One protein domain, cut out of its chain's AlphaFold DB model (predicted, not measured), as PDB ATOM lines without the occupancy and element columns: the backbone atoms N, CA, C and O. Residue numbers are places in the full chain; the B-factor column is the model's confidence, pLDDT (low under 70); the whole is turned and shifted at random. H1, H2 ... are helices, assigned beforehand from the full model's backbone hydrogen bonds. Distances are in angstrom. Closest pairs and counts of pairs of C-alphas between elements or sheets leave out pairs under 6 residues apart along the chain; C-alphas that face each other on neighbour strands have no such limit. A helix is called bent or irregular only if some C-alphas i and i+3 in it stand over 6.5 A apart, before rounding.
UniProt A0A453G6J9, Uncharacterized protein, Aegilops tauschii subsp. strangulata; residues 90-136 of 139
ATOM      1  N   ASP A  90      14.213  53.948 153.061       91.12
ATOM      2  CA  ASP A  90      14.311  55.403 153.008       91.12
ATOM      3  C   ASP A  90      15.684  55.834 152.461       91.12
ATOM      4  O   ASP A  90      15.760  56.719 151.607       91.12
ATOM      5  N   GLN A  91      16.759  55.135 152.829       91.31
ATOM      6  CA  GLN A  91      18.105  55.306 152.286       91.31
ATOM      7  C   GLN A  91      18.157  55.016 150.785       91.31
ATOM      8  O   GLN A  91      18.791  55.759 150.035       91.31
ATOM      9  N   LEU A  92      17.458  53.986 150.297       91.00
ATOM     10  CA  LEU A  92      17.347  53.738 148.855       91.00
ATOM     11  C   LEU A  92      16.629  54.885 148.134       91.00
ATOM     12  O   LEU A  92      17.048  55.294 147.048       91.00
ATOM     13  N   VAL A  93      15.581  55.455 148.735       93.31
ATOM     14  CA  VAL A  93      14.920  56.649 148.186       93.31
ATOM     15  C   VAL A  93      15.874  57.849 148.172       93.31
ATOM     16  O   VAL A  93      15.910  58.581 147.176       93.31
ATOM     17  N   GLN A  94      16.695  58.030 149.210       92.69
ATOM     18  CA  GLN A  94      17.734  59.063 149.224       92.69
ATOM     19  C   GLN A  94      18.751  58.851 148.098       92.69
ATOM     20  O   GLN A  94      19.009  59.780 147.335       92.69
ATOM     21  N   VAL A  95      19.253  57.628 147.898       92.06
ATOM     22  CA  VAL A  95      20.182  57.295 146.799       92.06
ATOM     23  C   VAL A  95      19.576  57.615 145.426       92.06
ATOM     24  O   VAL A  95      20.261  58.131 144.537       92.06
ATOM     25  N   LEU A  96      18.271  57.393 145.252       91.88
ATOM     26  CA  LEU A  96      17.564  57.719 144.014       91.88
ATOM     27  C   LEU A  96      17.394  59.227 143.777       91.88
ATOM     28  O   LEU A  96      17.144  59.610 142.631       91.88
ATOM     29  N   THR A  97      17.534  60.093 144.787       92.06
ATOM     30  CA  THR A  97      17.116  61.509 144.715       92.06
ATOM     31  C   THR A  97      18.207  62.530 145.058       92.06
ATOM     32  O   THR A  97      18.389  63.502 144.310       92.06
ATOM     33  N   GLU A  98      18.960  62.318 146.136       92.62
ATOM     34  CA  GLU A  98      19.914  63.281 146.698       92.62
ATOM     35  C   GLU A  98      21.248  63.371 145.939       92.62
ATOM     36  O   GLU A  98      21.666  64.499 145.634       92.62
ATOM     37  N   PRO A  99      21.919  62.253 145.576       94.12
ATOM     38  CA  PRO A  99      23.217  62.310 144.918       94.12
ATOM     39  C   PRO A  99      23.174  63.128 143.630       94.12
ATOM     40  O   PRO A  99      22.212  63.080 142.860       94.12
ATOM     41  N   LYS A 100      24.266  63.848 143.341       89.06
ATOM     42  CA  LYS A 100      24.391  64.626 142.095       89.06
ATOM     43  C   LYS A 100      24.157  63.760 140.853       89.06
ATOM     44  O   LYS A 100      23.506  64.219 139.919       89.06
ATOM     45  N   ASN A 101      24.617  62.511 140.909       89.62
ATOM     46  CA  ASN A 101      24.506  61.522 139.841       89.62
ATOM     47  C   ASN A 101      23.390  60.496 140.100       89.62
ATOM     48  O   ASN A 101      23.507  59.357 139.662       89.62
ATOM     49  N   SER A 102      22.321  60.860 140.812       93.31
ATOM     50  CA  SER A 102      21.211  59.939 141.078       93.31
ATOM     51  C   SER A 102      20.429  59.575 139.811       93.31
ATOM     52  O   SER A 102      20.303  60.384 138.883       93.31
ATOM     53  N   LEU A 103      19.864  58.361 139.770       92.00
ATOM     54  CA  LEU A 103      19.110  57.865 138.611       92.00
ATOM     55  C   LEU A 103      17.954  58.798 138.235       92.00
ATOM     56  O   LEU A 103      17.760  59.095 137.057       92.00
ATOM     57  N   SER A 104      17.222  59.336 139.217       92.44
ATOM     58  CA  SER A 104      16.122  60.270 138.935       92.44
ATOM     59  C   SER A 104      16.596  61.517 138.180       92.44
ATOM     60  O   SER A 104      15.930  61.958 137.241       92.44
ATOM     61  N   ARG A 105      17.768  62.067 138.530       92.88
ATOM     62  CA  ARG A 105      18.368  63.225 137.849       92.88
ATOM     63  C   ARG A 105      18.878  62.862 136.461       92.88
ATOM     64  O   ARG A 105      18.643  63.625 135.525       92.88
ATOM     65  N   GLN A 106      19.517  61.699 136.322       94.06
ATOM     66  CA  GLN A 106      19.986  61.195 135.029       94.06
ATOM     67  C   GLN A 106      18.819  61.037 134.044       94.06
ATOM     68  O   GLN A 106      18.863  61.599 132.950       94.06
ATOM     69  N   TYR A 107      17.730  60.380 134.455       94.62
ATOM     70  CA  TYR A 107      16.545  60.212 133.611       94.62
ATOM     71  C   TYR A 107      15.840  61.539 133.328       94.62
ATOM     72  O   TYR A 107      15.488  61.805 132.181       94.62
ATOM     73  N   ARG A 108      15.696  62.435 134.315       93.56
ATOM     74  CA  ARG A 108      15.170  63.790 134.064       93.56
ATOM     75  C   ARG A 108      15.975  64.519 132.991       93.56
ATOM     76  O   ARG A 108      15.388  65.126 132.096       93.56
ATOM     77  N   LYS A 109      17.309  64.436 133.049       93.31
ATOM     78  CA  LYS A 109      18.177  65.055 132.046       93.31
ATOM     79  C   LYS A 109      18.016  64.390 130.680       93.31
ATOM     80  O   LYS A 109      17.859  65.105 129.695       93.31
ATOM     81  N   MET A 110      17.984  63.062 130.623       95.88
ATOM     82  CA  MET A 110      17.799  62.299 129.385       95.88
ATOM     83  C   MET A 110      16.489  62.660 128.667       95.88
ATOM     84  O   MET A 110      16.498  62.923 127.468       95.88
ATOM     85  N   PHE A 111      15.373  62.760 129.393       96.06
ATOM     86  CA  PHE A 111      14.085  63.169 128.819       96.06
ATOM     87  C   PHE A 111      14.056  64.650 128.415       96.06
ATOM     88  O   PHE A 111      13.451  64.995 127.398       96.06
ATOM     89  N   SER A 112      14.776  65.518 129.136       95.69
ATOM     90  CA  SER A 112      14.866  66.941 128.779       95.69
ATOM     91  C   SER A 112      15.523  67.189 127.417       95.69
ATOM     92  O   SER A 112      15.204  68.185 126.776       95.69
ATOM     93  N   LEU A 113      16.374  66.269 126.936       95.44
ATOM     94  CA  LEU A 113      16.958  66.337 125.586       95.44
ATOM     95  C   LEU A 113      15.895  66.249 124.483       95.44
ATOM     96  O   LEU A 113      16.106  66.750 123.386       95.44
ATOM     97  N   ASN A 114      14.743  65.652 124.793       96.44
ATOM     98  CA  ASN A 114      13.589  65.546 123.905       96.44
ATOM     99  C   ASN A 114      12.492  66.565 124.266       96.44
ATOM    100  O   ASN A 114      11.336  66.379 123.900       96.44
ATOM    101  N   ASN A 115      12.827  67.620 125.022       95.06
ATOM    102  CA  ASN A 115      11.880  68.616 125.539       95.06
ATOM    103  C   ASN A 115      10.735  68.027 126.393       95.06
ATOM    104  O   ASN A 115       9.685  68.651 126.546       95.06
ATOM    105  N   VAL A 116      10.936  66.851 127.002       96.88
ATOM    106  CA  VAL A 116       9.962  66.213 127.901       96.88
ATOM    107  C   VAL A 116      10.339  66.466 129.363       96.88
ATOM    108  O   VAL A 116      11.476  66.237 129.777       96.88
ATOM    109  N   LYS A 117       9.369  66.909 130.174       94.00
ATOM    110  CA  LYS A 117       9.527  67.052 131.631       94.00
ATOM    111  C   LYS A 117       9.093  65.772 132.342       94.00
ATOM    112  O   LYS A 117       7.909  65.451 132.379       94.00
ATOM    113  N   LEU A 118      10.052  65.062 132.936       94.50
ATOM    114  CA  LEU A 118       9.797  63.863 133.732       94.50
ATOM    115  C   LEU A 118       9.690  64.210 135.224       94.50
ATOM    116  O   LEU A 118      10.623  64.754 135.816       94.50
ATOM    117  N   HIS A 119       8.572  63.844 135.845       93.50
ATOM    118  CA  HIS A 119       8.351  64.000 137.280       93.50
ATOM    119  C   HIS A 119       8.201  62.628 137.936       93.50
ATOM    120  O   HIS A 119       7.463  61.775 137.454       93.50
ATOM    121  N   PHE A 120       8.911  62.435 139.047       93.44
ATOM    122  CA  PHE A 120       8.786  61.254 139.898       93.44
ATOM    123  C   PHE A 120       8.090  61.686 141.179       93.44
ATOM    124  O   PHE A 120       8.496  62.686 141.771       93.44
ATOM    125  N   THR A 121       7.050  60.960 141.574       94.50
ATOM    126  CA  THR A 121       6.375  61.160 142.857       94.50
ATOM    127  C   THR A 121       7.065  60.336 143.939       94.50
ATOM    128  O   THR A 121       7.594  59.256 143.663       94.50
ATOM    129  N   ASP A 122       7.011  60.807 145.182       91.06
ATOM    130  CA  ASP A 122       7.662  60.129 146.312       91.06
ATOM    131  C   ASP A 122       7.121  58.708 146.512       91.06
ATOM    132  O   ASP A 122       7.881  57.765 146.731       91.06
ATOM    133  N   GLY A 123       5.810  58.514 146.323       93.44
ATOM    134  CA  GLY A 123       5.188  57.190 146.379       93.44
ATOM    135  C   GLY A 123       5.726  56.224 145.316       93.44
ATOM    136  O   GLY A 123       5.940  55.049 145.608       93.44
ATOM    137  N   ALA A 124       5.997  56.708 144.099       93.75
ATOM    138  CA  ALA A 124       6.572  55.877 143.044       93.75
ATOM    139  C   ALA A 124       8.012  55.461 143.380       93.75
ATOM    140  O   ALA A 124       8.353  54.287 143.246       93.75
ATOM    141  N   LEU A 125       8.830  56.398 143.870       93.19
ATOM    142  CA  LEU A 125      10.208  56.125 144.291       93.19
ATOM    143  C   LEU A 125      10.256  55.110 145.433       93.19
ATOM    144  O   LEU A 125      11.049  54.172 145.392       93.19
ATOM    145  N   ARG A 126       9.340  55.234 146.396       94.19
ATOM    146  CA  ARG A 126       9.219  54.301 147.514       94.19
ATOM    147  C   ARG A 126       8.843  52.883 147.065       94.19
ATOM    148  O   ARG A 126       9.434  51.909 147.522       94.19
ATOM    149  N   ILE A 127       7.918  52.732 146.112       93.88
ATOM    150  CA  ILE A 127       7.577  51.414 145.539       93.88
ATOM    151  C   ILE A 127       8.771  50.804 144.790       93.88
ATOM    152  O   ILE A 127       8.987  49.593 144.859       93.88
ATOM    153  N   VAL A 128       9.547  51.623 144.075       91.75
ATOM    154  CA  VAL A 128      10.772  51.171 143.400       91.75
ATOM    155  C   VAL A 128      11.807  50.692 144.421       91.75
ATOM    156  O   VAL A 128      12.327  49.591 144.253       91.75
ATOM    157  N   ALA A 129      12.027  51.442 145.506       91.06
ATOM    158  CA  ALA A 129      12.915  51.046 146.602       91.06
ATOM    159  C   ALA A 129      12.485  49.710 147.235       91.06
ATOM    160  O   ALA A 129      13.288  48.782 147.317       91.06
ATOM    161  N   LYS A 130      11.193  49.540 147.555       91.00
ATOM    162  CA  LYS A 130      10.652  48.255 148.042       91.00
ATOM    163  C   LYS A 130      10.936  47.100 147.085       91.00
ATOM    164  O   LYS A 130      11.336  46.020 147.514       91.00
ATOM    165  N   LYS A 131      10.741  47.308 145.779       90.62
ATOM    166  CA  LYS A 131      11.032  46.283 144.764       90.62
ATOM    167  C   LYS A 131      12.525  45.952 144.680       90.62
ATOM    168  O   LYS A 131      12.846  44.793 144.434       90.62
ATOM    169  N   ALA A 132      13.411  46.929 144.863       88.06
ATOM    170  CA  ALA A 132      14.857  46.711 144.864       88.06
ATOM    171  C   ALA A 132      15.303  45.858 146.063       88.06
ATOM    172  O   ALA A 132      16.041  44.891 145.875       88.06
ATOM    173  N   ILE A 133      14.762  46.131 147.260       85.81
ATOM    174  CA  ILE A 133      15.008  45.323 148.468       85.81
ATOM    175  C   ILE A 133      14.586  43.870 148.244       85.81
ATOM    176  O   ILE A 133      15.374  42.959 148.468       85.81
ATOM    177  N   VAL A 134      13.369  43.637 147.735       84.56
ATOM    178  CA  VAL A 134      12.856  42.276 147.481       84.56
ATOM    179  C   VAL A 134      13.741  41.498 146.503       84.56
ATOM    180  O   VAL A 134      13.849  40.277 146.598       84.56
ATOM    181  N   LYS A 135      14.389  42.189 145.562       81.62
ATOM    182  CA  LYS A 135      15.293  41.564 144.593       81.62
ATOM    183  C   LYS A 135      16.694  41.277 145.142       81.62
ATOM    184  O   LYS A 135      17.450  40.610 144.445       81.62
ATOM    185  N   ASN A 136      17.041  41.742 146.347       71.81
ATOM    186  CA  ASN A 136      18.387  41.640 146.931       71.81
ATOM    187  C   ASN A 136      19.507  42.152 146.001       71.81
ATOM    188  O   ASN A 136      20.647  41.705 146.089       71.81
TER     189      ASN A 136
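This is residues 90 to 136 of the 139 residues of an uncharacterized protein of Aegilops tauschii subsp. strangulata (UniProt A0A453G6J9). The longest helix, H3, packs steeply across H1 at one end of an elongated shape, while H2 continues away from H1 toward the other end, H1 and H2 following one another with a small corner between them. From the far end of H2 the extended stretch of residues 113 to 121 folds back past H2 to reach H3. The printed part has 47 residues with three named helices in the order H1, H2, H3 and no named strand, and its class is all helix. It is only just loose, close to compact, with a radius of gyration of the C-alphas of 11.5 A, and the C-alphas span 34 by 18 by 17 A.

Find C-alpha 122 at (7.662, 60.129, 146.312); from there H3, residues 122 to 134, runs 18.6 A from first to last C-alpha, ending at C-alpha 134 at (12.856, 42.276, 147.481). Go back to Asp 90, whose C-alpha stands at (14.311, 55.403, 153.008), and you are at the first residue of H1, residues 90 to 97, which is 10.7 A long from first to last C-alpha. H2, residues 103 to 112, begins at C-alpha 103 at (19.110, 57.865, 138.611) and measures 14.0 A from first to last C-alpha. None of the three helices is bent or irregular.

Start at H3 and look at its residues 125 to 129, which alone touch H1. The closest C-alphas of the two helices are those of Leu 92 and Ala 129, 5.7 A apart. H1 and H3 stand at a steep tilt of 63 degrees and run opposite ways, with their centres 9.3 A apart. Next look at Leu 96 and Leu 103, whose C-alphas, 5.6 A apart, are the closest of H1 and H2. These two helices touch only at the corner by their link. They run the same way at a shallow tilt of 27 degrees, and their centres are 15.6 A apart. H2 and H3 are apart, though they follow each other in the chain. On the backbone, every O i to N i+4 pair in H1, H2 and H3 is within hydrogen-bond range.

Look at the C-alphas of Asn 115 and Asn 136 for the two farthest apart, at 35.0 A. The first and last printed C-alphas, those of Asp 90 and Asn 136, are 15.6 A apart. The link from H1 to H2, five residues, is tight, and the link from H2 to H3, nine residues, is short; no link is long. The printed part has no cut and runs from residue 90 to residue 136 of a full chain of 139 residues. In the B-factor column of this predicted model you will find a mean pLDDT of 92.0 over the printed part, and no printed residue is under 70.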